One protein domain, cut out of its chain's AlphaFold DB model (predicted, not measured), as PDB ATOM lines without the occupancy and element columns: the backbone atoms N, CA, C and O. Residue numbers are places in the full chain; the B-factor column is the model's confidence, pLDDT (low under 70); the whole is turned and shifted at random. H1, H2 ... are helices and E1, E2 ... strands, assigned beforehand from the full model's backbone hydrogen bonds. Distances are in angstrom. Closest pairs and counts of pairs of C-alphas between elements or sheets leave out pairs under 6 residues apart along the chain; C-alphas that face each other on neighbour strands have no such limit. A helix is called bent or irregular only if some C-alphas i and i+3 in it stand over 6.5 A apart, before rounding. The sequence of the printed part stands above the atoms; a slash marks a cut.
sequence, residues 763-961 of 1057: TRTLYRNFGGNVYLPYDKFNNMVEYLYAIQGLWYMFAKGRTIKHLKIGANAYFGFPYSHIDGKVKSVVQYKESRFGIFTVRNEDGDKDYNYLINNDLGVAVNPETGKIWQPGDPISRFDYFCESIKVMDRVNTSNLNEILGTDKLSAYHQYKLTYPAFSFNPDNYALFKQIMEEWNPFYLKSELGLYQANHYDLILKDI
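Overview. This is residues 763 to 961 of the 1057 residues of an uncharacterized protein of Dictyoglomus turgidum (UniProt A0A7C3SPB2). A four-stranded sheet has helices H3 and H5 over one face, with H2 packed on H3 and H1 on H2 farther out, while a separate small sheet, E1 E2 E3, forms a second lobe. The long loop between E3 and E4 joins the two sheets, and H4 lies far out at the other end. The printed part has 199 residues, in the order H1 H2 H3 E1 E2 E3 E4 H4 E5 H5 E6 E7; both sheets, E4 E5 E7 E6 and E1 E2 E3, are antiparallel. The class is mixed, helices and strands, with 99 residues in named elements, under half. The whole is compact, with a radius of gyration of the C-alphas of 17.8 A and spans of 57 by 42 by 35 A.

Along the chain. Find C-alpha 888 at (265.393, 205.906, 211.455), where E4, residues 888 to 891, begins. Its sheet continues with E5, 913 to 918, 16.6 A long; E7, 953 to 959, 19.7 A, ending at C-alpha 959 at (267.216, 204.327, 227.744); and E6, 943 to 947. Look next for H3, 804 to 814, 15.1 A; H5, 924 to 936, 18.6 A; H2, 787 to 799, 17.9 A; and H1, 763 to 774, 14.0 A, beginning at (238.010, 214.104, 216.024). The other sheet has E1, 824 to 831, 20.5 A; E2, 837 to 844, 22.8 A; and E3, 850 to 856, 19.3 A. H4 is residues 905 to 909. H1 is irregular, with C-alphas 769 and 772 7.0 A apart; H4 only just, with 905 and 908 6.8 A apart.

Arrangement. Across the larger sheet, look at N 890 and O 914, 2.8 A, for E4 and E5; N 915 and O 956, 2.8 A, for E5 and E7; and N 945 and O 957, 2.8 A, for the hairpin E6 and E7. H3, over E4 and E5 at a height of 9.8 A, and H5, over E7 and E6 at 10.2 A, are on the same face: two layers, helices on one face of a sheet. E5, H5, E6 form a split strand-helix-strand unit, with E7 between the strands and a right-handed crossover. H2 and H3, a helical hairpin, touch at Ala 790 and Tyr 814, closest C-alphas 4.1 A, a shallow tilt of 17 degrees, opposite ways. H1 touches H2, closest C-alphas Gly 771 and Ile 791, 5.8 A. H4 is only just not on the sheet, with 4 pairs of C-alphas within 10 A. E1 E2 E3 form a meander, each strand the antiparallel neighbour of the one before: N 827 and O 841, 2.8 A; N 840 and O 853, 2.9 A. In H2, H3 and H5 every O i to N i+4 pair is within hydrogen-bond range; H1 has 6 of 8, and H4 0 of 1, with 1 of 2 O i to N i+3 pairs.

Size, cuts and confidence. The C-alphas farthest apart, Asp 848 and Gly 903, are 58.5 A apart. The printed part has no cut; the long links are residues 775 to 786, 857 to 887 and 892 to 904. Mean pLDDT of the printed part is 77.5; residues under 70 include 891 to 913 and 938 to 961.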
ATOM      1  N   THR A 763     236.695 214.211 215.379       64.50
ATOM      2  CA  THR A 763     238.010 214.104 216.024       64.50
ATOM      3  C   THR A 763     237.899 214.055 217.553       64.50
ATOM      4  O   THR A 763     238.674 213.365 218.217       64.50
ATOM      5  N   ARG A 764     236.840 214.655 218.123       67.44
ATOM      6  CA  ARG A 764     236.435 214.477 219.534       67.44
ATOM      7  C   ARG A 764     235.922 213.066 219.858       67.44
ATOM      8  O   ARG A 764     236.207 212.557 220.938       67.44
ATOM      9  N   THR A 765     235.192 212.430 218.950       61.25
ATOM     10  CA  THR A 765     234.671 211.057 219.087       61.25
ATOM     11  C   THR A 765     235.786 210.027 218.890       61.25
ATOM     12  O   THR A 765     235.935 209.124 219.707       61.25
ATOM     13  N   LEU A 766     236.663 210.221 217.899       64.94
ATOM     14  CA  LEU A 766     237.907 209.466 217.756       64.94
ATOM     15  C   LEU A 766     238.798 209.629 218.986       64.94
ATOM     16  O   LEU A 766     239.381 208.647 219.428       64.94
ATOM     17  N   TYR A 767     238.892 210.827 219.570       79.56
ATOM     18  CA  TYR A 767     239.602 211.028 220.833       79.56
ATOM     19  C   TYR A 767     238.985 210.205 221.968       79.56
ATOM     20  O   TYR A 767     239.697 209.412 222.580       79.56
ATOM     21  N   ARG A 768     237.674 210.341 222.208       68.38
ATOM     22  CA  ARG A 768     236.955 209.614 223.268       68.38
ATOM     23  C   ARG A 768     237.062 208.090 223.124       68.38
ATOM     24  O   ARG A 768     237.298 207.415 224.119       68.38
ATOM     25  N   ASN A 769     236.936 207.564 221.906       63.84
ATOM     26  CA  ASN A 769     236.840 206.121 221.666       63.84
ATOM     27  C   ASN A 769     238.216 205.461 221.450       63.84
ATOM     28  O   ASN A 769     238.439 204.326 221.867       63.84
ATOM     29  N   PHE A 770     239.163 206.167 220.823       77.94
ATOM     30  CA  PHE A 770     240.443 205.594 220.392       77.94
ATOM     31  C   PHE A 770     241.669 206.395 220.846       77.94
ATOM     32  O   PHE A 770     242.649 205.789 221.267       77.94
ATOM     33  N   GLY A 771     241.645 207.728 220.774       80.69
ATOM     34  CA  GLY A 771     242.807 208.588 221.030       80.69
ATOM     35  C   GLY A 771     243.242 208.603 222.491       80.69
ATOM     36  O   GLY A 771     244.425 208.432 222.772       80.69
ATOM     37  N   GLY A 772     242.299 208.711 223.431       85.12
ATOM     38  CA  GLY A 772     242.579 208.632 224.868       85.12
ATOM     39  C   GLY A 772     243.214 207.298 225.270       85.12
ATOM     40  O   GLY A 772     244.162 207.283 226.046       85.12
ATOM     41  N   ASN A 773     242.779 206.200 224.645       81.56
ATOM     42  CA  ASN A 773     243.318 204.850 224.851       81.56
ATOM     43  C   ASN A 773     244.754 204.656 224.314       81.56
ATOM     44  O   ASN A 773     245.412 203.683 224.674       81.56
ATOM     45  N   VAL A 774     245.259 205.579 223.485       86.69
ATOM     46  CA  VAL A 774     246.673 205.660 223.062       86.69
ATOM     47  C   VAL A 774     247.336 206.973 223.498       86.69
ATOM     48  O   VAL A 774     248.308 207.414 222.888       86.69
ATOM     49  N   TYR A 775     246.811 207.596 224.561       91.00
ATOM     50  CA  TYR A 775     247.352 208.797 225.209       91.00
ATOM     51  C   TYR A 775     247.533 210.007 224.272       91.00
ATOM     52  O   TYR A 775     248.394 210.855 224.493       91.00
ATOM     53  N   LEU A 776     246.690 210.104 223.238       89.44
ATOM     54  CA  LEU A 776     246.697 211.151 222.218       89.44
ATOM     55  C   LEU A 776     245.547 212.161 222.438       89.44
ATOM     56  O   LEU A 776     244.482 211.992 221.857       89.44
ATOM     57  N   PRO A 777     245.707 213.206 223.271       88.56
ATOM     58  CA  PRO A 777     244.770 214.327 223.367       88.56
ATOM     59  C   PRO A 777     244.688 215.137 222.063       88.56
ATOM     60  O   PRO A 777     245.688 215.672 221.578       88.56
ATOM     61  N   TYR A 778     243.474 215.265 221.522       82.06
ATOM     62  CA  TYR A 778     243.183 216.021 220.297       82.06
ATOM     63  C   TYR A 778     243.571 217.505 220.390       82.06
ATOM     64  O   TYR A 778     244.180 218.033 219.466       82.06
ATOM     65  N   ASP A 779     243.288 218.158 221.521       83.69
ATOM     66  CA  ASP A 779     243.577 219.579 221.767       83.69
ATOM     67  C   ASP A 779     245.075 219.925 221.698       83.69
ATOM     68  O   ASP A 779     245.430 221.082 221.470       83.69
ATOM     69  N   LYS A 780     245.951 218.923 221.850       82.56
ATOM     70  CA  LYS A 780     247.413 219.072 221.790       82.56
ATOM     71  C   LYS A 780     248.027 218.549 220.489       82.56
ATOM     72  O   LYS A 780     249.190 218.841 220.220       82.56
ATOM     73  N   PHE A 781     247.281 217.804 219.667       81.31
ATOM     74  CA  PHE A 781     247.772 217.256 218.399       81.31
ATOM     75  C   PHE A 781     247.658 218.287 217.262       81.31
ATOM     76  O   PHE A 781     246.826 218.201 216.359       81.31
ATOM     77  N   ASN A 782     248.520 219.299 217.310       67.75
ATOM     78  CA  ASN A 782     248.539 220.418 216.371       67.75
ATOM     79  C   ASN A 782     249.359 220.056 215.116       67.75
ATOM     80  O   ASN A 782     250.553 220.370 215.028       67.75
ATOM     81  N   ASN A 783     248.774 219.307 214.173       60.97
ATOM     82  CA  ASN A 783     249.555 218.587 213.158       60.97
ATOM     83  C   ASN A 783     249.025 218.684 211.712       60.97
ATOM     84  O   ASN A 783     247.858 218.965 211.470       60.97
ATOM     85  N   MET A 784     249.901 218.419 210.732       55.81
ATOM     86  CA  MET A 784     249.563 218.361 209.290       55.81
ATOM     87  C   MET A 784     249.012 216.984 208.869       55.81
ATOM     88  O   MET A 784     249.167 216.566 207.724       55.81
ATOM     89  N   VAL A 785     248.440 216.247 209.819       66.38
ATOM     90  CA  VAL A 785     248.183 214.805 209.735       66.38
ATOM     91  C   VAL A 785     246.747 214.562 210.152       66.38
ATOM     92  O   VAL A 785     246.317 215.100 211.172       66.38
ATOM     93  N   GLU A 786     246.008 213.738 209.409       75.19
ATOM     94  CA  GLU A 786     244.692 213.307 209.875       75.19
ATOM     95  C   GLU A 786     244.855 212.520 211.177       75.19
ATOM     96  O   GLU A 786     245.553 211.508 211.246       75.19
ATOM     97  N   TYR A 787     244.203 213.006 212.226       82.56
ATOM     98  CA  TYR A 787     244.284 212.459 213.576       82.56
ATOM     99  C   TYR A 787     243.890 210.974 213.635       82.56
ATOM    100  O   TYR A 787     244.487 210.203 214.385       82.56
ATOM    101  N   LEU A 788     242.965 210.541 212.767       81.31
ATOM    102  CA  LEU A 788     242.629 209.131 212.555       81.31
ATOM    103  C   LEU A 788     243.850 208.280 212.169       81.31
ATOM    104  O   LEU A 788     244.003 207.176 212.682       81.31
ATOM    105  N   TYR A 789     244.728 208.774 211.294       82.31
ATOM    106  CA  TYR A 789     245.916 208.037 210.852       82.31
ATOM    107  C   TYR A 789     246.942 207.913 211.985       82.31
ATOM    108  O   TYR A 789     247.464 206.824 212.237       82.31
ATOM    109  N   ALA A 790     247.165 208.996 212.738       87.50
ATOM    110  CA  ALA A 790     248.004 208.968 213.935       87.50
ATOM    111  C   ALA A 790     247.468 207.965 214.975       87.50
ATOM    112  O   ALA A 790     248.225 207.124 215.463       87.50
ATOM    113  N   ILE A 791     246.155 207.976 215.237       88.25
ATOM    114  CA  ILE A 791     245.473 206.986 216.085       88.25
ATOM    115  C   ILE A 791     245.684 205.561 215.571       88.25
ATOM    116  O   ILE A 791     246.083 204.704 216.352       88.25
ATOM    117  N   GLN A 792     245.443 205.290 214.287       84.81
ATOM    118  CA  GLN A 792     245.563 203.943 213.717       84.81
ATOM    119  C   GLN A 792     246.984 203.383 213.858       84.81
ATOM    120  O   GLN A 792     247.152 202.220 214.229       84.81
ATOM    121  N   GLY A 793     248.009 204.197 213.594       86.62
ATOM    122  CA  GLY A 793     249.402 203.776 213.745       86.62
ATOM    123  C   GLY A 793     249.821 203.568 215.200       86.62
ATOM    124  O   GLY A 793     250.523 202.598 215.497       86.62
ATOM    125  N   LEU A 794     249.355 204.415 216.123       89.88
ATOM    126  CA  LEU A 794     249.552 204.194 217.557       89.88
ATOM    127  C   LEU A 794     248.837 202.919 218.024       89.88
ATOM    128  O   LEU A 794     249.461 202.079 218.662       89.88
ATOM    129  N   TRP A 795     247.577 202.700 217.644       87.94
ATOM    130  CA  TRP A 795     246.852 201.468 217.976       87.94
ATOM    131  C   TRP A 795     247.531 200.219 217.420       87.94
ATOM    132  O   TRP A 795     247.622 199.220 218.127       87.94
ATOM    133  N   TYR A 796     248.083 200.273 216.205       87.00
ATOM    134  CA  TYR A 796     248.910 199.191 215.671       87.00
ATOM    135  C   TYR A 796     250.160 198.950 216.538       87.00
ATOM    136  O   TYR A 796     250.464 197.807 216.877       87.00
ATOM    137  N   MET A 797     250.856 200.015 216.951       88.44
ATOM    138  CA  MET A 797     252.042 199.954 217.818       88.44
ATOM    139  C   MET A 797     251.742 199.409 219.227       88.44
ATOM    140  O   MET A 797     252.562 198.685 219.795       88.44
ATOM    141  N   PHE A 798     250.575 199.719 219.796       83.69
ATOM    142  CA  PHE A 798     250.111 199.157 221.067       83.69
ATOM    143  C   PHE A 798     249.667 197.690 220.894       83.69
ATOM    144  O   PHE A 798     250.188 196.805 221.573       83.69
ATOM    145  N   ALA A 799     248.775 197.398 219.941       83.25
ATOM    146  CA  ALA A 799     248.138 196.086 219.787       83.25
ATOM    147  C   ALA A 799     249.044 194.988 219.197       83.25
ATOM    148  O   ALA A 799     248.850 193.811 219.497       83.25
ATOM    149  N   LYS A 800     250.038 195.330 218.362       81.06
ATOM    150  CA  LYS A 800     251.011 194.353 217.823       81.06
ATOM    151  C   LYS A 800     252.225 194.132 218.735       81.06
ATOM    152  O   LYS A 800     253.097 193.330 218.407       81.06
ATOM    153  N   GLY A 801     252.285 194.804 219.884       74.75
ATOM    154  CA  GLY A 801     253.333 194.615 220.882       74.75
ATOM    155  C   GLY A 801     254.675 195.272 220.539       74.75
ATOM    156  O   GLY A 801     254.906 195.804 219.451       74.75
ATOM    157  N   ARG A 802     255.579 195.247 221.521       78.44
ATOM    158  CA  ARG A 802     256.755 196.124 221.602       78.44
ATOM    159  C   ARG A 802     257.924 195.635 220.740       78.44
ATOM    160  O   ARG A 802     258.780 194.894 221.208       78.44
ATOM    161  N   THR A 803     257.971 196.071 219.479       81.06
ATOM    162  CA  THR A 803     259.095 195.815 218.556       81.06
ATOM    163  C   THR A 803     259.559 197.093 217.853       81.06
ATOM    164  O   THR A 803     258.772 198.021 217.650       81.06
ATOM    165  N   ILE A 804     260.818 197.117 217.394       80.75
ATOM    166  CA  ILE A 804     261.371 198.212 216.575       80.75
ATOM    167  C   ILE A 804     260.546 198.419 215.289       80.75
ATOM    168  O   ILE A 804     260.319 199.561 214.890       80.75
ATOM    169  N   LYS A 805     260.045 197.339 214.659       84.38
ATOM    170  CA  LYS A 805     259.183 197.425 213.464       84.38
ATOM    171  C   LYS A 805     257.887 198.176 213.779       84.38
ATOM    172  O   LYS A 805     257.530 199.099 213.052       84.38
ATOM    173  N   HIS A 806     257.208 197.815 214.868       87.56
ATOM    174  CA  HIS A 806     255.925 198.420 215.236       87.56
ATOM    175  C   HIS A 806     256.092 199.863 215.732       87.56
ATOM    176  O   HIS A 806     255.286 200.715 215.369       87.56
ATOM    177  N   LEU A 807     257.178 200.166 216.459       87.00
ATOM    178  CA  LEU A 807     257.552 201.538 216.821       87.00
ATOM    179  C   LEU A 807     257.822 202.401 215.579       87.00
ATOM    180  O   LEU A 807     257.286 203.502 215.464       87.00
ATOM    181  N   LYS A 808     258.604 201.900 214.612       88.00
ATOM    182  CA  LYS A 808     258.870 202.618 213.355       88.00
ATOM    183  C   LYS A 808     257.576 202.908 212.587       88.00
ATOM    184  O   LYS A 808     257.442 204.002 212.043       88.00
ATOM    185  N   ILE A 809     256.635 201.963 212.564       88.75
ATOM    186  CA  ILE A 809     255.313 202.116 211.941       88.75
ATOM    187  C   ILE A 809     254.459 203.162 212.676       88.75
ATOM    188  O   ILE A 809     254.006 204.121 212.052       88.75
ATOM    189  N   GLY A 810     254.286 203.026 213.996       90.44
ATOM    190  CA  GLY A 810     253.466 203.942 214.793       90.44
ATOM    191  C   GLY A 810     253.985 205.377 214.754       90.44
ATOM    192  O   GLY A 810     253.211 206.310 214.548       90.44
ATOM    193  N   ALA A 811     255.307 205.552 214.833       90.25
ATOM    194  CA  ALA A 811     255.946 206.850 214.658       90.25
ATOM    195  C   ALA A 811     255.741 207.420 213.240       90.25
ATOM    196  O   ALA A 811     255.499 208.617 213.101       90.25
ATOM    197  N   ASN A 812     255.808 206.593 212.185       89.25
ATOM    198  CA  ASN A 812     255.597 207.062 210.809       89.25
ATOM    199  C   ASN A 812     254.208 207.681 210.642       89.25
ATOM    200  O   ASN A 812     254.093 208.822 210.198       89.25
ATOM    201  N   ALA A 813     253.179 206.952 211.072       88.69
ATOM    202  CA  ALA A 813     251.799 207.412 211.043       88.69
ATOM    203  C   ALA A 813     251.571 208.651 211.927       88.69
ATOM    204  O   ALA A 813     250.932 209.605 211.491       88.69
ATOM    205  N   TYR A 814     252.140 208.675 213.139       90.00
ATOM    206  CA  TYR A 814     252.024 209.800 214.071       90.00
ATOM    207  C   TYR A 814     252.576 211.115 213.497       90.00
ATOM    208  O   TYR A 814     251.929 212.162 213.577       90.00
ATOM    209  N   PHE A 815     253.769 211.069 212.897       87.25
ATOM    210  CA  PHE A 815     254.403 212.233 212.270       87.25
ATOM    211  C   PHE A 815     253.905 212.493 210.833       87.25
ATOM    212  O   PHE A 815     254.391 213.413 210.176       87.25
ATOM    213  N   GLY A 816     252.919 211.727 210.346       84.38
ATOM    214  CA  GLY A 816     252.277 211.938 209.046       84.38
ATOM    215  C   GLY A 816     253.125 211.578 207.836       84.38
ATOM    216  O   GLY A 816     252.898 212.100 206.745       84.38
ATOM    217  N   PHE A 817     254.106 210.699 208.010       88.81
ATOM    218  CA  PHE A 817     254.821 210.124 206.883       88.81
ATOM    219  C   PHE A 817     253.935 209.085 206.185       88.81
ATOM    220  O   PHE A 817     253.211 208.342 206.852       88.81
ATOM    221  N   PRO A 818     253.960 209.029 204.844       88.38
ATOM    222  CA  PRO A 818     252.995 208.256 204.075       88.38
ATOM    223  C   PRO A 818     253.182 206.750 204.292       88.38
ATOM    224  O   PRO A 818     254.286 206.214 204.146       88.38
ATOM    225  N   TYR A 819     252.076 206.081 204.608       91.12
ATOM    226  CA  TYR A 819     251.980 204.639 204.813       91.12
ATOM    227  C   TYR A 819     250.676 204.107 204.210       91.12
ATOM    228  O   TYR A 819     249.732 204.871 204.021       91.12
ATOM    229  N   SER A 820     250.601 202.808 203.917       91.31
ATOM    230  CA  SER A 820     249.407 202.222 203.307       91.31
ATOM    231  C   SER A 820     248.248 202.071 204.295       91.31
ATOM    232  O   SER A 820     248.375 201.389 205.313       91.31
ATOM    233  N   HIS A 821     247.079 202.617 203.959       85.81
ATOM    234  CA  HIS A 821     245.823 202.337 204.674       85.81
ATOM    235  C   HIS A 821     245.141 201.043 204.197       85.81
ATOM    236  O   HIS A 821     244.163 200.607 204.802       85.81
ATOM    237  N   ILE A 822     245.658 200.437 203.123       89.44
ATOM    238  CA  ILE A 822     245.110 199.249 202.462       89.44
ATOM    239  C   ILE A 822     246.183 198.190 202.215       89.44
ATOM    240  O   ILE A 822     247.378 198.482 202.162       89.44
ATOM    241  N   ASP A 823     245.720 196.972 202.004       92.94
ATOM    242  CA  ASP A 823     246.496 195.837 201.522       92.94
ATOM    243  C   ASP A 823     246.392 195.808 199.977       92.94
ATOM    244  O   ASP A 823     245.376 196.234 199.412       92.94
ATOM    245  N   GLY A 824     247.457 195.430 199.262       95.94
ATOM    246  CA  GLY A 824     247.511 195.617 197.807       95.94
ATOM    247  C   GLY A 824     248.894 195.470 197.166       95.94
ATOM    248  O   GLY A 824     249.722 194.673 197.602       95.94
ATOM    249  N   LYS A 825     249.143 196.223 196.086       97.19
ATOM    250  CA  LYS A 825     250.407 196.231 195.322       97.19
ATOM    251  C   LYS A 825     250.796 197.628 194.845       97.19
ATOM    252  O   LYS A 825     249.933 198.442 194.510       97.19
ATOM    253  N   VAL A 826     252.095 197.899 194.727       97.25
ATOM    254  CA  VAL A 826     252.608 199.130 194.100       97.25
ATOM    255  C   VAL A 826     252.202 199.160 192.624       97.25
ATOM    256  O   VAL A 826     252.617 198.304 191.843       97.25
ATOM    257  N   LYS A 827     251.449 200.180 192.208       96.31
ATOM    258  CA  LYS A 827     251.178 200.461 190.789       96.31
ATOM    259  C   LYS A 827     252.274 201.332 190.173       96.31
ATOM    260  O   LYS A 827     252.724 201.065 189.062       96.31
ATOM    261  N   SER A 828     252.683 202.390 190.872       94.88
ATOM    262  CA  SER A 828     253.644 203.375 190.361       94.88
ATOM    263  C   SER A 828     254.271 204.198 191.482       94.88
ATOM    264  O   SER A 828     253.590 204.564 192.435       94.88
ATOM    265  N   VAL A 829     255.549 204.552 191.326       93.94
ATOM    266  CA  VAL A 829     256.260 205.499 192.196       93.94
ATOM    267  C   VAL A 829     256.833 206.608 191.317       93.94
ATOM    268  O   VAL A 829     257.579 206.341 190.376       93.94
ATOM    269  N   VAL A 830     256.433 207.853 191.575       92.62
ATOM    270  CA  VAL A 830     256.642 209.001 190.682       92.62
ATOM    271  C   VAL A 830     257.294 210.142 191.456       92.62
ATOM    272  O   VAL A 830     256.621 210.975 192.060       92.62
ATOM    273  N   GLN A 831     258.625 210.186 191.429       91.50
ATOM    274  CA  GLN A 831     259.411 211.273 192.018       91.50
ATOM    275  C   GLN A 831     259.657 212.373 190.977       91.50
ATOM    276  O   GLN A 831     260.298 212.119 189.955       91.50
ATOM    277  N   TYR A 832     259.143 213.583 191.220       89.31
ATOM    278  CA  TYR A 832     259.310 214.728 190.321       89.31
ATOM    279  C   TYR A 832     260.670 215.410 190.517       89.31
ATOM    280  O   TYR A 832     260.982 215.887 191.601       89.31
ATOM    281  N   LYS A 833     261.475 215.494 189.451       87.94
ATOM    282  CA  LYS A 833     262.892 215.916 189.492       87.94
ATOM    283  C   LYS A 833     263.112 217.355 189.955       87.94
ATOM    284  O   LYS A 833     264.182 217.665 190.462       87.94
ATOM    285  N   GLU A 834     262.129 218.229 189.751       85.44
ATOM    286  CA  GLU A 834     262.181 219.619 190.217       85.44
ATOM    287  C   GLU A 834     261.198 219.912 191.364       85.44
ATOM    288  O   GLU A 834     260.925 221.081 191.627       85.44
ATOM    289  N   SER A 835     260.621 218.893 192.009       87.19
ATOM    290  CA  SER A 835     259.676 219.090 193.111       87.19
ATOM    291  C   SER A 835     260.085 218.296 194.340       87.19
ATOM    292  O   SER A 835     260.491 217.137 194.243       87.19
ATOM    293  N   ARG A 836     259.916 218.895 195.519       87.31
ATOM    294  CA  ARG A 836     260.171 218.205 196.797       87.31
ATOM    295  C   ARG A 836     259.180 217.068 197.070       87.31
ATOM    296  O   ARG A 836     259.417 216.216 197.914       87.31
ATOM    297  N   PHE A 837     258.071 217.026 196.338       89.62
ATOM    298  CA  PHE A 837     257.024 216.019 196.473       89.62
ATOM    299  C   PHE A 837     256.989 215.043 195.283       89.62
ATOM    300  O   PHE A 837     257.372 215.373 194.155       89.62
ATOM    301  N   GLY A 838     256.475 213.840 195.518       91.25
ATOM    302  CA  GLY A 838     256.180 212.818 194.514       91.25
ATOM    303  C   GLY A 838     254.881 212.073 194.838       91.25
ATOM    304  O   GLY A 838     254.291 212.283 195.897       91.25
ATOM    305  N   ILE A 839     254.434 211.197 193.939       92.31
ATOM    306  CA  ILE A 839     253.243 210.354 194.141       92.31
ATOM    307  C   ILE A 839     253.666 208.892 194.260       92.31
ATOM    308  O   ILE A 839     254.427 208.390 193.435       92.31
ATOM    309  N   PHE A 840     253.128 208.200 195.255       94.25
ATOM    310  CA  PHE A 840     253.210 206.753 195.398       94.25
ATOM    311  C   PHE A 840     251.799 206.179 195.241       94.25
ATOM    312  O   PHE A 840     250.892 206.582 195.966       94.25
ATOM    313  N   THR A 841     251.580 205.275 194.290       94.25
ATOM    314  CA  THR A 841     250.251 204.724 193.989       94.25
ATOM    315  C   THR A 841     250.195 203.247 194.354       94.25
ATOM    316  O   THR A 841     250.954 202.445 193.805       94.25
ATOM    317  N   VAL A 842     249.259 202.887 195.230       95.31
ATOM    318  CA  VAL A 842     248.929 201.503 195.595       95.31
ATOM    319  C   VAL A 842     247.600 201.135 194.949       95.31
ATOM    320  O   VAL A 842     246.648 201.905 195.011       95.31
ATOM    321  N   ARG A 843     247.525 199.955 194.346       95.50
ATOM    322  CA  ARG A 843     246.272 199.324 193.924       95.50
ATOM    323  C   ARG A 843     245.881 198.284 194.968       95.50
ATOM    324  O   ARG A 843     246.757 197.534 195.390       95.50
ATOM    325  N   ASN A 844     244.623 198.246 195.397       93.38
ATOM    326  CA  ASN A 844     244.138 197.227 196.340       93.38
ATOM    327  C   ASN A 844     244.197 195.806 195.756       93.38
ATOM    328  O   ASN A 844     244.369 195.627 194.548       93.38
ATOM    329  N   GLU A 845     244.048 194.795 196.614       90.62
ATOM    330  CA  GLU A 845     244.086 193.381 196.211       90.62
ATOM    331  C   GLU A 845     243.027 193.023 195.155       90.62
ATOM    332  O   GLU A 845     243.342 192.300 194.209       90.62
ATOM    333  N   ASP A 846     241.821 193.598 195.250       89.00
ATOM    334  CA  ASP A 846     240.721 193.404 194.286       89.00
ATOM    335  C   ASP A 846     241.020 194.005 192.899       89.00
ATOM    336  O   ASP A 846     240.404 193.642 191.895       89.00
ATOM    337  N   GLY A 847     241.985 194.927 192.826       88.06
ATOM    338  CA  GLY A 847     242.466 195.528 191.586       88.06
ATOM    339  C   GLY A 847     241.602 196.652 191.001       88.06
ATOM    340  O   GLY A 847     241.983 197.203 189.961       88.06
ATOM    341  N   ASP A 848     240.482 197.004 191.637       87.19
ATOM    342  CA  ASP A 848     239.498 197.969 191.135       87.19
ATOM    343  C   ASP A 848     239.883 199.436 191.394       87.19
ATOM    344  O   ASP A 848     239.513 200.310 190.602       87.19
ATOM    345  N   LYS A 849     240.653 199.725 192.456       85.19
ATOM    346  CA  LYS A 849     240.875 201.096 192.930       85.19
ATOM    347  C   LYS A 849     242.339 201.439 193.220       85.19
ATOM    348  O   LYS A 849     243.058 200.763 193.954       85.19
ATOM    349  N   ASP A 850     242.755 202.582 192.678       90.56
ATOM    350  CA  ASP A 850     244.073 203.175 192.905       90.56
ATOM    351  C   ASP A 850     244.022 204.218 194.034       90.56
ATOM    352  O   ASP A 850     243.291 205.207 193.959       90.56
ATOM    353  N   TYR A 851     244.854 204.026 195.055       89.12
ATOM    354  CA  TYR A 851     245.065 204.939 196.175       89.12
ATOM    355  C   TYR A 851     246.401 205.658 195.992       89.12
ATOM    356  O   TYR A 851     247.447 205.024 195.851       89.12
ATOM    357  N   ASN A 852     246.373 206.991 195.977       90.19
ATOM    358  CA  ASN A 852     247.556 207.819 195.767       90.19
ATOM    359  C   ASN A 852     247.993 208.458 197.089       90.19
ATOM    360  O   ASN A 852     247.193 209.094 197.771       90.19
ATOM    361  N   TYR A 853     249.279 208.349 197.398       90.50
ATOM    362  CA  TYR A 853     249.914 208.863 198.605       90.50
ATOM    363  C   TYR A 853     250.978 209.899 198.231       90.50
ATOM    364  O   TYR A 853     251.701 209.731 197.244       90.50
ATOM    365  N   LEU A 854     251.089 210.967 199.023       89.31
ATOM    366  CA  LEU A 854     252.087 212.011 198.811       89.31
ATOM    367  C   LEU A 854     253.405 211.620 199.490       89.31
ATOM    368  O   LEU A 854     253.470 211.558 200.715       89.31
ATOM    369  N   ILE A 855     254.455 211.383 198.704       91.31
ATOM    370  CA  ILE A 855     255.815 211.142 199.214       91.31
ATOM    371  C   ILE A 855     256.648 212.422 199.163       91.31
ATOM    372  O   ILE A 855     256.446 213.272 198.295       91.31
ATOM    373  N   ASN A 856     257.602 212.558 200.086       87.56
ATOM    374  CA  ASN A 856     258.612 213.610 200.028       87.56
ATOM    375  C   ASN A 856     259.911 213.030 199.433       87.56
ATOM    376  O   ASN A 856     260.480 212.082 199.973       87.56
ATOM    377  N   ASN A 857     260.377 213.612 198.326       88.38
ATOM    378  CA  ASN A 857     261.593 213.207 197.621       88.38
ATOM    379  C   ASN A 857     262.868 213.525 198.422       88.38
ATOM    380  O   ASN A 857     263.830 212.765 198.318       88.38
ATOM    381  N   ASP A 858     262.847 214.562 199.269       86.75
ATOM    382  CA  ASP A 858     263.910 214.929 200.222       86.75
ATOM    383  C   ASP A 858     264.251 213.762 201.182       86.75
ATOM    384  O   ASP A 858     265.339 213.719 201.752       86.75
ATOM    385  N   LEU A 859     263.313 212.819 201.375       86.31
ATOM    386  CA  LEU A 859     263.429 211.655 202.269       86.31
ATOM    387  C   LEU A 859     263.713 210.333 201.544       86.31
ATOM    388  O   LEU A 859     263.844 209.299 202.201       86.31
ATOM    389  N   GLY A 860     263.756 210.342 200.211       89.56
ATOM    390  CA  GLY A 860     263.816 209.128 199.402       89.56
ATOM    391  C   GLY A 860     262.584 208.219 199.531       89.56
ATOM    392  O   GLY A 860     261.661 208.453 200.317       89.56
ATOM    393  N   VAL A 861     262.581 207.152 198.732       92.75
ATOM    394  CA  VAL A 861     261.590 206.068 198.805       92.75
ATOM    395  C   VAL A 861     262.104 205.005 199.772       92.75
ATOM    396  O   VAL A 861     263.280 204.649 199.728       92.75
ATOM    397  N   ALA A 862     261.235 204.494 200.642       93.06
ATOM    398  CA  ALA A 862     261.598 203.447 201.592       93.06
ATOM    399  C   ALA A 862     262.036 202.143 200.900       93.06
ATOM    400  O   ALA A 862     261.581 201.797 199.807       93.06
ATOM    401  N   VAL A 863     262.891 201.394 201.596       92.62
ATOM    402  CA  VAL A 863     263.228 200.010 201.257       92.62
ATOM    403  C   VAL A 863     262.069 199.089 201.649       92.62
ATOM    404  O   VAL A 863     261.670 199.049 202.814       92.62
ATOM    405  N   ASN A 864     261.566 198.336 200.673       92.69
ATOM    406  CA  ASN A 864     260.635 197.229 200.844       92.69
ATOM    407  C   ASN A 864     261.277 196.167 201.769       92.69
ATOM    408  O   ASN A 864     262.362 195.661 201.451       92.69
ATOM    409  N   PRO A 865     260.640 195.815 202.903       84.81
ATOM    410  CA  PRO A 865     261.222 194.917 203.897       84.81
ATOM    411  C   PRO A 865     261.333 193.456 203.432       84.81
ATOM    412  O   PRO A 865     262.098 192.705 204.033       84.81
ATOM    413  N   GLU A 866     260.600 193.048 202.393       88.12
ATOM    414  CA  GLU A 866     260.630 191.684 201.849       88.12
ATOM    415  C   GLU A 866     261.692 191.518 200.755       88.12
ATOM    416  O   GLU A 866     262.382 190.500 200.704       88.12
ATOM    417  N   THR A 867     261.851 192.519 199.879       91.31
ATOM    418  CA  THR A 867     262.761 192.430 198.719       91.31
ATOM    419  C   THR A 867     264.142 193.041 198.962       91.31
ATOM    420  O   THR A 867     265.059 192.806 198.169       91.31
ATOM    421  N   GLY A 868     264.307 193.845 200.021       91.38
ATOM    422  CA  GLY A 868     265.561 194.539 200.340       91.38
ATOM    423  C   GLY A 868     265.947 195.643 199.347       91.38
ATOM    424  O   GLY A 868     267.080 196.124 199.371       91.38
ATOM    425  N   LYS A 869     265.027 196.050 198.464       94.31
ATOM    426  CA  LYS A 869     265.199 197.126 197.473       94.31
ATOM    427  C   LYS A 869     264.252 198.283 197.786       94.31
ATOM    428  O   LYS A 869     263.286 198.099 198.515       94.31
ATOM    429  N   ILE A 870     264.474 199.463 197.204       95.38
ATOM    430  CA  ILE A 870     263.441 200.515 197.201       95.38
ATOM    431  C   ILE A 870     262.143 199.985 196.572       95.38
ATOM    432  O   ILE A 870     262.215 199.220 195.608       95.38
ATOM    433  N   TRP A 871     260.988 200.388 197.111       96.25
ATOM    434  CA  TRP A 871     259.667 199.996 196.599       96.25
ATOM    435  C   TRP A 871     259.550 200.169 195.075       96.25
ATOM    436  O   TRP A 871     259.828 201.248 194.543       96.25
ATOM    437  N   GLN A 872     259.113 199.119 194.377       96.06
ATOM    438  CA  GLN A 872     259.006 199.074 192.914       96.06
ATOM    439  C   GLN A 872     257.612 198.630 192.437       96.06
ATOM    440  O   GLN A 872     256.937 197.875 193.135       96.06
ATOM    441  N   PRO A 873     257.159 199.064 191.241       96.62
ATOM    442  CA  PRO A 873     255.904 198.602 190.648       96.62
ATOM    443  C   PRO A 873     255.808 197.072 190.585       96.62
ATOM    444  O   PRO A 873     256.693 196.414 190.043       96.62
ATOM    445  N   GLY A 874     254.714 196.526 191.115       96.25
ATOM    446  CA  GLY A 874     254.472 195.089 191.258       96.25
ATOM    447  C   GLY A 874     254.731 194.526 192.661       96.25
ATOM    448  O   GLY A 874     254.184 193.464 192.962       96.25
ATOM    449  N   ASP A 875     255.488 195.223 193.519       97.44
ATOM    450  CA  ASP A 875     255.730 194.801 194.907       97.44
ATOM    451  C   ASP A 875     254.405 194.673 195.695       97.44
ATOM    452  O   ASP A 875     253.531 195.539 195.546       97.44
ATOM    453  N   PRO A 876     254.241 193.641 196.549       96.19
ATOM    454  CA  PRO A 876     253.118 193.542 197.481       96.19
ATOM    455  C   PRO A 876     253.232 194.592 198.589       96.19
ATOM    456  O   PRO A 876     254.332 194.936 199.009       96.19
ATOM    457  N   ILE A 877     252.096 195.087 199.074       95.12
ATOM    458  CA  ILE A 877     252.003 196.048 200.175       95.12
ATOM    459  C   ILE A 877     250.993 195.540 201.194       95.12
ATOM    460  O   ILE A 877     249.848 195.252 200.847       95.12
ATOM    461  N   SER A 878     251.410 195.497 202.456       92.69
ATOM    462  CA  SER A 878     250.507 195.340 203.592       92.69
ATOM    463  C   SER A 878     250.044 196.705 204.096       92.69
ATOM    464  O   SER A 878     250.744 197.721 203.994       92.69
ATOM    465  N   ARG A 879     248.890 196.731 204.756       89.56
ATOM    466  CA  ARG A 879     248.490 197.865 205.587       89.56
ATOM    467  C   ARG A 879     249.582 198.178 206.611       89.56
ATOM    468  O   ARG A 879     250.130 197.278 207.246       89.56
ATOM    469  N   PHE A 880     249.853 199.467 206.791       90.19
ATOM    470  CA  PHE A 880     250.929 200.027 207.615       90.19
ATOM    471  C   PHE A 880     252.368 199.926 207.069       90.19
ATOM    472  O   PHE A 880     253.286 200.411 207.736       90.19
ATOM    473  N   ASP A 881     252.595 199.417 205.852       92.12
ATOM    474  CA  ASP A 881     253.886 199.616 205.174       92.12
ATOM    475  C   ASP A 881     254.096 201.096 204.807       92.12
ATOM    476  O   ASP A 881     253.177 201.772 204.349       92.12
ATOM    477  N   TYR A 882     255.308 201.615 205.031       92.25
ATOM    478  CA  TYR A 882     255.671 203.035 204.908       92.25
ATOM    479  C   TYR A 882     256.514 203.305 203.651       92.25
ATOM    480  O   TYR A 882     257.325 202.471 203.240       92.25
ATOM    481  N   PHE A 883     256.352 204.486 203.044       92.62
ATOM    482  CA  PHE A 883     256.863 204.769 201.693       92.62
ATOM    483  C   PHE A 883     258.099 205.688 201.617       92.62
ATOM    484  O   PHE A 883     258.674 205.811 200.538       92.62
ATOM    485  N   CYS A 884     258.564 206.278 202.727       89.94
ATOM    486  CA  CYS A 884     259.758 207.152 202.784       89.94
ATOM    487  C   CYS A 884     260.789 206.695 203.837       89.94
ATOM    488  O   CYS A 884     260.414 206.088 204.840       89.94
ATOM    489  N   GLU A 885     262.076 207.059 203.700       86.12
ATOM    490  CA  GLU A 885     263.089 206.844 204.763       86.12
ATOM    491  C   GLU A 885     263.049 207.907 205.885       86.12
ATOM    492  O   GLU A 885     264.071 208.277 206.468       86.12
ATOM    493  N   SER A 886     261.850 208.389 206.200       82.38
ATOM    494  CA  SER A 886     261.543 209.444 207.169       82.38
ATOM    495  C   SER A 886     262.144 209.229 208.561       82.38
ATOM    496  O   SER A 886     262.832 210.102 209.085       82.38
ATOM    497  N   ILE A 887     261.859 208.077 209.169       85.81
ATOM    498  CA  ILE A 887     262.186 207.774 210.562       85.81
ATOM    499  C   ILE A 887     263.190 206.634 210.613       85.81
ATOM    500  O   ILE A 887     262.929 205.526 210.135       85.81
ATOM    501  N   LYS A 888     264.329 206.890 211.253       84.12
ATOM    502  CA  LYS A 888     265.393 205.906 211.455       84.12
ATOM    503  C   LYS A 888     265.467 205.580 212.942       84.12
ATOM    504  O   LYS A 888     265.991 206.361 213.727       84.12
ATOM    505  N   VAL A 889     264.888 204.435 213.314       78.69
ATOM    506  CA  VAL A 889     265.015 203.852 214.655       78.69
ATOM    507  C   VAL A 889     266.273 202.991 214.660       78.69
ATOM    508  O   VAL A 889     266.302 201.926 214.046       78.69
ATOM    509  N   MET A 890     267.326 203.488 215.299       71.50
ATOM    510  CA  MET A 890     268.598 202.793 215.468       71.50
ATOM    511  C   MET A 890     268.650 202.174 216.860       71.50
ATOM    512  O   MET A 890     268.489 202.882 217.855       71.50
ATOM    513  N   ASP A 891     268.915 200.874 216.927       68.00
ATOM    514  CA  ASP A 891     269.428 200.260 218.149       68.00
ATOM    515  C   ASP A 891     270.858 200.770 218.386       68.00
ATOM    516  O   ASP A 891     271.677 200.809 217.461       68.00
ATOM    517  N   ARG A 892     271.152 201.222 219.608       61.41
ATOM    518  CA  ARG A 892     272.449 201.814 219.950       61.41
ATOM    519  C   ARG A 892     273.581 200.784 220.008       61.41
ATOM    520  O   ARG A 892     274.738 201.200 219.915       61.41
ATOM    521  N   VAL A 893     273.291 199.484 220.149       62.69
ATOM    522  CA  VAL A 893     274.316 198.427 220.239       62.69
ATOM    523  C   VAL A 893     273.942 197.198 219.402       62.69
ATOM    524  O   VAL A 893     273.628 196.125 219.904       62.69
ATOM    525  N   ASN A 894     274.060 197.339 218.082       53.94
ATOM    526  CA  ASN A 894     273.911 196.228 217.142       53.94
ATOM    527  C   ASN A 894     275.180 195.344 217.088       53.94
ATOM    528  O   ASN A 894     276.014 195.495 216.192       53.94
ATOM    529  N   THR A 895     275.338 194.432 218.050       54.06
ATOM    530  CA  THR A 895     276.287 193.302 217.979       54.06
ATOM    531  C   THR A 895     275.554 191.973 218.184       54.06
ATOM    532  O   THR A 895     274.520 191.897 218.844       54.06
ATOM    533  N   SER A 896     276.073 190.907 217.576       53.22
ATOM    534  CA  SER A 896     275.582 189.536 217.750       53.22
ATOM    535  C   SER A 896     276.235 188.803 218.928       53.22
ATOM    536  O   SER A 896     275.792 187.711 219.280       53.22
ATOM    537  N   ASN A 897     277.276 189.373 219.547       59.97
ATOM    538  CA  ASN A 897     278.063 188.711 220.586       59.97
ATOM    539  C   ASN A 897     277.728 189.240 221.989       59.97
ATOM    540  O   ASN A 897     278.445 190.060 222.559       59.97
ATOM    541  N   LEU A 898     276.646 188.711 222.569       55.84
ATOM    542  CA  LEU A 898     276.168 189.034 223.924       55.84
ATOM    543  C   LEU A 898     277.279 188.922 224.999       55.84
ATOM    544  O   LEU A 898     277.299 189.670 225.977       55.84
ATOM    545  N   ASN A 899     278.240 188.018 224.783       63.81
ATOM    546  CA  ASN A 899     279.342 187.731 225.705       63.81
ATOM    547  C   ASN A 899     280.399 188.849 225.797       63.81
ATOM    548  O   ASN A 899     281.170 188.860 226.747       63.81
ATOM    549  N   GLU A 900     280.447 189.798 224.853       60.94
ATOM    550  CA  GLU A 900     281.334 190.976 224.947       60.94
ATOM    551  C   GLU A 900     280.809 192.050 225.916       60.94
ATOM    552  O   GLU A 900     281.507 193.023 226.209       60.94
ATOM    553  N   ILE A 901     279.562 191.909 226.380       55.72
ATOM    554  CA  ILE A 901     278.825 192.951 227.112       55.72
ATOM    555  C   ILE A 901     278.355 192.466 228.486       55.72
ATOM    556  O   ILE A 901     278.322 193.268 229.423       55.72
ATOM    557  N   LEU A 902     278.089 191.162 228.637       51.12
ATOM    558  CA  LEU A 902     277.948 190.486 229.929       51.12
ATOM    559  C   LEU A 902     279.250 190.628 230.744       51.12
ATOM    560  O   LEU A 902     280.200 189.875 230.555       51.12
ATOM    561  N   GLY A 903     279.287 191.621 231.637       56.09
ATOM    562  CA  GLY A 903     280.488 192.026 232.380       56.09
ATOM    563  C   GLY A 903     280.896 193.495 232.202       56.09
ATOM    564  O   GLY A 903     281.963 193.880 232.668       56.09
ATOM    565  N   THR A 904     280.077 194.327 231.543       60.66
ATOM    566  CA  THR A 904     280.319 195.775 231.406       60.66
ATOM    567  C   THR A 904     279.072 196.611 231.700       60.66
ATOM    568  O   THR A 904     277.951 196.210 231.386       60.66
ATOM    569  N   ASP A 905     279.276 197.843 232.172       57.72
ATOM    570  CA  ASP A 905     278.247 198.867 232.446       57.72
ATOM    571  C   ASP A 905     277.371 199.222 231.218       57.72
ATOM    572  O   ASP A 905     276.350 199.912 231.311       57.72
ATOM    573  N   LYS A 906     277.774 198.750 230.030       57.56
ATOM    574  CA  LYS A 906     277.123 198.988 228.737       57.56
ATOM    575  C   LYS A 906     275.831 198.198 228.545       57.56
ATOM    576  O   LYS A 906     275.195 198.369 227.513       57.56
ATOM    577  N   LEU A 907     275.411 197.359 229.494       53.69
ATOM    578  CA  LEU A 907     274.157 196.604 229.374       53.69
ATOM    579  C   LEU A 907     272.942 197.546 229.237       53.69
ATOM    580  O   LEU A 907     272.077 197.326 228.395       53.69
ATOM    581  N   SER A 908     272.983 198.701 229.913       52.44
ATOM    582  CA  SER A 908     272.032 199.815 229.732       52.44
ATOM    583  C   SER A 908     271.948 200.367 228.299       52.44
ATOM    584  O   SER A 908     270.990 201.071 227.973       52.44
ATOM    585  N   ALA A 909     272.938 200.091 227.441       54.03
ATOM    586  CA  ALA A 909     272.990 200.517 226.045       54.03
ATOM    587  C   ALA A 909     272.257 199.551 225.088       54.03
ATOM    588  O   ALA A 909     271.836 199.989 224.020       54.03
ATOM    589  N   TYR A 910     272.041 198.288 225.487       53.81
ATOM    590  CA  TYR A 910     271.446 197.207 224.670       53.81
ATOM    591  C   TYR A 910     269.931 197.317 224.438       53.81
ATOM    592  O   TYR A 910     269.318 196.484 223.775       53.81
ATOM    593  N   HIS A 911     269.321 198.341 225.023       56.75
ATOM    594  CA  HIS A 911     267.895 198.629 224.925       56.75
ATOM    595  C   HIS A 911     267.645 200.058 224.408       56.75
ATOM    596  O   HIS A 911     266.506 200.515 224.343       56.75
ATOM    597  N   GLN A 912     268.697 200.799 224.032       60.25
ATOM    598  CA  GLN A 912     268.555 202.212 223.682       60.25
ATOM    599  C   GLN A 912     268.168 202.402 222.222       60.25
ATOM    600  O   GLN A 912     269.002 202.275 221.324       60.25
ATOM    601  N   TYR A 913     266.919 202.794 221.994       66.19
ATOM    602  CA  TYR A 913     266.447 203.181 220.671       66.19
ATOM    603  C   TYR A 913     266.640 204.676 220.455       66.19
ATOM    604  O   TYR A 913     266.056 205.503 221.158       66.19
ATOM    605  N   LYS A 914     267.453 205.023 219.456       73.94
ATOM    606  CA  LYS A 914     267.568 206.381 218.929       73.94
ATOM    607  C   LYS A 914     266.638 206.519 217.724       73.94
ATOM    608  O   LYS A 914     266.878 205.901 216.690       73.94
ATOM    609  N   LEU A 915     265.589 207.324 217.854       76.81
ATOM    610  CA  LEU A 915     264.641 207.641 216.788       76.81
ATOM    611  C   LEU A 915     265.007 209.004 216.190       76.81
ATOM    612  O   LEU A 915     264.769 210.047 216.800       76.81
ATOM    613  N   THR A 916     265.602 208.974 214.999       77.62
ATOM    614  CA  THR A 916     265.981 210.159 214.216       77.62
ATOM    615  C   THR A 916     264.922 210.461 213.158       77.62
ATOM    616  O   THR A 916     264.477 209.544 212.462       77.62
ATOM    617  N   TYR A 917     264.538 211.732 213.015       78.19
ATOM    618  CA  TYR A 917     263.525 212.193 212.053       78.19
ATOM    619  C   TYR A 917     263.851 213.597 211.472       78.19
ATOM    620  O   TYR A 917     264.721 214.295 212.006       78.19
ATOM    621  N   PRO A 918     263.231 214.016 210.348       75.44
ATOM    622  CA  PRO A 918     263.704 215.131 209.517       75.44
ATOM    623  C   PRO A 918     263.263 216.504 210.040       75.44
ATOM    624  O   PRO A 918     262.092 216.703 210.374       75.44
ATOM    625  N   ALA A 919     264.161 217.495 210.035       67.44
ATOM    626  CA  ALA A 919     263.919 218.768 210.722       67.44
ATOM    627  C   ALA A 919     262.719 219.591 210.220       67.44
ATOM    628  O   ALA A 919     262.106 220.304 211.008       67.44
ATOM    629  N   PHE A 920     262.325 219.473 208.948       68.94
ATOM    630  CA  PHE A 920     261.155 220.191 208.417       68.94
ATOM    631  C   PHE A 920     259.804 219.639 208.916       68.94
ATOM    632  O   PHE A 920     258.779 220.290 208.728       68.94
ATOM    633  N   SER A 921     259.789 218.449 209.528       64.06
ATOM    634  CA  SER A 921     258.598 217.838 210.144       64.06
ATOM    635  C   SER A 921     258.447 218.172 211.637       64.06
ATOM    636  O   SER A 921     257.485 217.758 212.279       64.06
ATOM    637  N   PHE A 922     259.394 218.928 212.202       69.56
ATOM    638  CA  PHE A 922     259.450 219.227 213.627       69.56
ATOM    639  C   PHE A 922     258.363 220.220 214.060       69.56
ATOM    640  O   PHE A 922     258.464 221.422 213.809       69.56
ATOM    641  N   ASN A 923     257.356 219.721 214.779       80.25
ATOM    642  CA  ASN A 923     256.593 220.523 215.733       80.25
ATOM    643  C   ASN A 923     257.064 220.146 217.160       80.25
ATOM    644  O   ASN A 923     256.941 218.966 217.512       80.25
ATOM    645  N   PRO A 924     257.566 221.099 217.978       79.69
ATOM    646  CA  PRO A 924     257.896 220.860 219.386       79.69
ATOM    647  C   PRO A 924     256.770 220.182 220.176       79.69
ATOM    648  O   PRO A 924     257.041 219.268 220.954       79.69
ATOM    649  N   ASP A 925     255.520 220.594 219.943       83.69
ATOM    650  CA  ASP A 925     254.353 220.148 220.709       83.69
ATOM    651  C   ASP A 925     254.068 218.668 220.437       83.69
ATOM    652  O   ASP A 925     253.996 217.849 221.354       83.69
ATOM    653  N   ASN A 926     254.013 218.294 219.153       83.44
ATOM    654  CA  ASN A 926     253.786 216.909 218.742       83.44
ATOM    655  C   ASN A 926     254.977 216.011 219.107       83.44
ATOM    656  O   ASN A 926     254.775 214.830 219.370       83.44
ATOM    657  N   TYR A 927     256.206 216.536 219.157       83.25
ATOM    658  CA  TYR A 927     257.351 215.787 219.678       83.25
ATOM    659  C   TYR A 927     257.230 215.526 221.186       83.25
ATOM    660  O   TYR A 927     257.412 214.388 221.623       83.25
ATOM    661  N   ALA A 928     256.893 216.549 221.979       85.44
ATOM    662  CA  ALA A 928     256.690 216.407 223.420       85.44
ATOM    663  C   ALA A 928     255.537 215.436 223.729       85.44
ATOM    664  O   ALA A 928     255.656 214.600 224.624       85.44
ATOM    665  N   LEU A 929     254.468 215.485 222.932       89.25
ATOM    666  CA  LEU A 929     253.335 214.578 223.053       89.25
ATOM    667  C   LEU A 929     253.681 213.142 222.627       89.25
ATOM    668  O   LEU A 929     253.321 212.201 223.329       89.25
ATOM    669  N   PHE A 930     254.456 212.948 221.553       89.25
ATOM    670  CA  PHE A 930     254.946 211.615 221.179       89.25
ATOM    671  C   PHE A 930     255.851 211.023 222.262       89.25
ATOM    672  O   PHE A 930     255.750 209.841 222.576       89.25
ATOM    673  N   LYS A 931     256.706 211.849 222.879       85.62
ATOM    674  CA  LYS A 931     257.541 211.449 224.018       85.62
ATOM    675  C   LYS A 931     256.685 210.977 225.203       85.62
ATOM    676  O   LYS A 931     257.003 209.930 225.755       85.62
ATOM    677  N   GLN A 932     255.594 211.677 225.530       87.31
ATOM    678  CA  GLN A 932     254.639 211.228 226.554       87.31
ATOM    679  C   GLN A 932     253.983 209.889 226.168       87.31
ATOM    680  O   GLN A 932     253.975 208.956 226.961       87.31
ATOM    681  N   ILE A 933     253.498 209.743 224.932       88.69
ATOM    682  CA  ILE A 933     252.878 208.492 224.454       88.69
ATOM    683  C   ILE A 933     253.869 207.316 224.501       88.69
ATOM    684  O   ILE A 933     253.485 206.193 224.820       88.69
ATOM    685  N   MET A 934     255.155 207.564 224.238       85.69
ATOM    686  CA  MET A 934     256.222 206.565 224.367       85.69
ATOM    687  C   MET A 934     256.573 206.222 225.822       85.69
ATOM    688  O   MET A 934     257.027 205.106 226.079       85.69
ATOM    689  N   GLU A 935     256.358 207.146 226.759       81.50
ATOM    690  CA  GLU A 935     256.466 206.900 228.200       81.50
ATOM    691  C   GLU A 935     255.294 206.045 228.701       81.50
ATOM    692  O   GLU A 935     255.537 205.082 229.419       81.50
ATOM    693  N   GLU A 936     254.065 206.296 228.239       81.69
ATOM    694  CA  GLU A 936     252.864 205.517 228.602       81.69
ATOM    695  C   GLU A 936     252.792 204.144 227.900       81.69
ATOM    696  O   GLU A 936     252.338 203.153 228.475       81.69
ATOM    697  N   TRP A 937     253.320 204.025 226.672       78.06
ATOM    698  CA  TRP A 937     253.545 202.723 226.014       78.06
ATOM    699  C   TRP A 937     254.516 201.836 226.809       78.06
ATOM    700  O   TRP A 937     254.529 200.619 226.590       78.06
ATOM    701  N   ASN A 938     255.303 202.451 227.709       64.94
ATOM    702  CA  ASN A 938     256.204 201.886 228.716       64.94
ATOM    703  C   ASN A 938     256.690 200.471 228.372       64.94
ATOM    704  O   ASN A 938     256.109 199.499 228.865       64.94
ATOM    705  N   PRO A 939     257.718 200.306 227.521       55.47
ATOM    706  CA  PRO A 939     258.166 198.997 227.044       55.47
ATOM    707  C   PRO A 939     258.948 198.183 228.099       55.47
ATOM    708  O   PRO A 939     260.018 197.652 227.821       55.47
ATOM    709  N   PHE A 940     258.375 198.085 229.306       44.75
ATOM    710  CA  PHE A 940     258.823 197.491 230.575       44.75
ATOM    711  C   PHE A 940     260.164 197.973 231.143       44.75
ATOM    712  O   PHE A 940     260.336 197.935 232.358       44.75
ATOM    713  N   TYR A 941     261.077 198.447 230.298       45.84
ATOM    714  CA  TYR A 941     262.473 198.700 230.643       45.84
ATOM    715  C   TYR A 941     263.027 199.944 229.915       45.84
ATOM    716  O   TYR A 941     264.150 199.901 229.430       45.84
ATOM    717  N   LEU A 942     262.255 201.038 229.739       43.62
ATOM    718  CA  LEU A 942     262.763 202.284 229.116       43.62
ATOM    719  C   LEU A 942     262.210 203.598 229.709       43.62
ATOM    720  O   LEU A 942     261.008 203.841 229.733       43.62
ATOM    721  N   LYS A 943     263.136 204.497 230.052       40.75
ATOM    722  CA  LYS A 943     263.001 205.938 230.309       40.75
ATOM    723  C   LYS A 943     263.422 206.733 229.067       40.75
ATOM    724  O   LYS A 943     264.413 206.394 228.427       40.75
ATOM    725  N   SER A 944     262.741 207.827 228.736       47.84
ATOM    726  CA  SER A 944     263.160 208.691 227.621       47.84
ATOM    727  C   SER A 944     264.201 209.752 228.034       47.84
ATOM    728  O   SER A 944     264.207 210.246 229.163       47.84
ATOM    729  N   GLU A 945     265.077 210.135 227.102       45.75
ATOM    730  CA  GLU A 945     266.004 211.266 227.204       45.75
ATOM    731  C   GLU A 945     266.131 212.021 225.864       45.75
ATOM    732  O   GLU A 945     265.900 211.488 224.776       45.75
ATOM    733  N   LEU A 946     266.488 213.304 225.943       39.81
ATOM    734  CA  LEU A 946     266.410 214.260 224.837       39.81
ATOM    735  C   LEU A 946     267.804 214.748 224.426       39.81
ATOM    736  O   LEU A 946     268.603 215.126 225.282       39.81
ATOM    737  N   GLY A 947     268.083 214.788 223.119       42.88
ATOM    738  CA  GLY A 947     269.337 215.317 222.578       42.88
ATOM    739  C   GLY A 947     269.143 216.064 221.259       42.88
ATOM    740  O   GLY A 947     268.727 215.483 220.265       42.88
ATOM    741  N   LEU A 948     269.485 217.354 221.231       37.22
ATOM    742  CA  LEU A 948     269.556 218.154 220.003       37.22
ATOM    743  C   LEU A 948     270.920 217.954 219.332       37.22
ATOM    744  O   LEU A 948     271.932 218.312 219.934       37.22
ATOM    745  N   TYR A 949     270.967 217.429 218.100       39.00
ATOM    746  CA  TYR A 949     272.230 217.251 217.372       39.00
ATOM    747  C   TYR A 949     272.117 217.479 215.852       39.00
ATOM    748  O   TYR A 949     271.441 216.743 215.143       39.00
ATOM    749  N   GLN A 950     272.899 218.450 215.359       39.38
ATOM    750  CA  GLN A 950     273.039 218.880 213.955       39.38
ATOM    751  C   GLN A 950     271.799 219.525 213.295       39.38
ATOM    752  O   GLN A 950     270.685 219.474 213.792       39.38
ATOM    753  N   ALA A 951     272.034 220.229 212.181       49.19
ATOM    754  CA  ALA A 951     271.115 221.238 211.641       49.19
ATOM    755  C   ALA A 951     269.891 220.699 210.870       49.19
ATOM    756  O   ALA A 951     268.969 221.466 210.603       49.19
ATOM    757  N   ASN A 952     269.879 219.412 210.498       44.50
ATOM    758  CA  ASN A 952     268.917 218.858 209.529       44.50
ATOM    759  C   ASN A 952     268.007 217.745 210.092       44.50
ATOM    760  O   ASN A 952     267.074 217.326 209.407       44.50
ATOM    761  N   HIS A 953     268.252 217.265 211.315       43.53
ATOM    762  CA  HIS A 953     267.513 216.159 211.937       43.53
ATOM    763  C   HIS A 953     267.331 216.390 213.443       43.53
ATOM    764  O   HIS A 953     268.098 217.128 214.055       43.53
ATOM    765  N   TYR A 954     266.338 215.725 214.038       49.44
ATOM    766  CA  TYR A 954     266.128 215.676 215.488       49.44
ATOM    767  C   TYR A 954     266.185 214.234 215.993       49.44
ATOM    768  O   TYR A 954     265.793 213.311 215.275       49.44
ATOM    769  N   ASP A 955     266.635 214.056 217.239       53.97
ATOM    770  CA  ASP A 955     266.823 212.755 217.879       53.97
ATOM    771  C   ASP A 955     265.993 212.626 219.171       53.97
ATOM    772  O   ASP A 955     266.089 213.446 220.089       53.97
ATOM    773  N   LEU A 956     265.218 211.547 219.281       46.75
ATOM    774  CA  LEU A 956     264.703 211.026 220.550       46.75
ATOM    775  C   LEU A 956     265.567 209.836 220.973       46.75
ATOM    776  O   LEU A 956     265.834 208.965 220.146       46.75
ATOM    777  N   ILE A 957     265.988 209.770 222.237       55.16
ATOM    778  CA  ILE A 957     266.717 208.618 222.782       55.16
ATOM    779  C   ILE A 957     265.851 207.970 223.861       55.16
ATOM    780  O   ILE A 957     265.379 208.635 224.777       55.16
ATOM    781  N   LEU A 958     265.657 206.660 223.780       45.50
ATOM    782  CA  LEU A 958     265.099 205.859 224.868       45.50
ATOM    783  C   LEU A 958     266.252 205.129 225.581       45.50
ATOM    784  O   LEU A 958     267.244 204.788 224.936       45.50
ATOM    785  N   LYS A 959     266.170 204.933 226.902       42.78
ATOM    786  CA  LYS A 959     267.216 204.327 227.744       42.78
ATOM    787  C   LYS A 959     266.663 203.435 228.843       42.78
ATOM    788  O   LYS A 959     265.706 203.819 229.492       42.78
ATOM    789  N   ASP A 960     267.308 202.311 229.134       40.38
ATOM    790  CA  ASP A 960     266.877 201.440 230.235       40.38
ATOM    791  C   ASP A 960     267.263 202.005 231.617       40.38
ATOM    792  O   ASP A 960     268.298 202.660 231.765       40.38
ATOM    793  N   ILE A 961     266.430 201.723 232.625       40.50
ATOM    794  CA  ILE A 961     266.757 201.829 234.053       40.50
ATOM    795  C   ILE A 961     267.008 200.422 234.633       40.50
ATOM    796  O   ILE A 961     266.502 200.063 235.695       40.50
TER     797      ILE A 961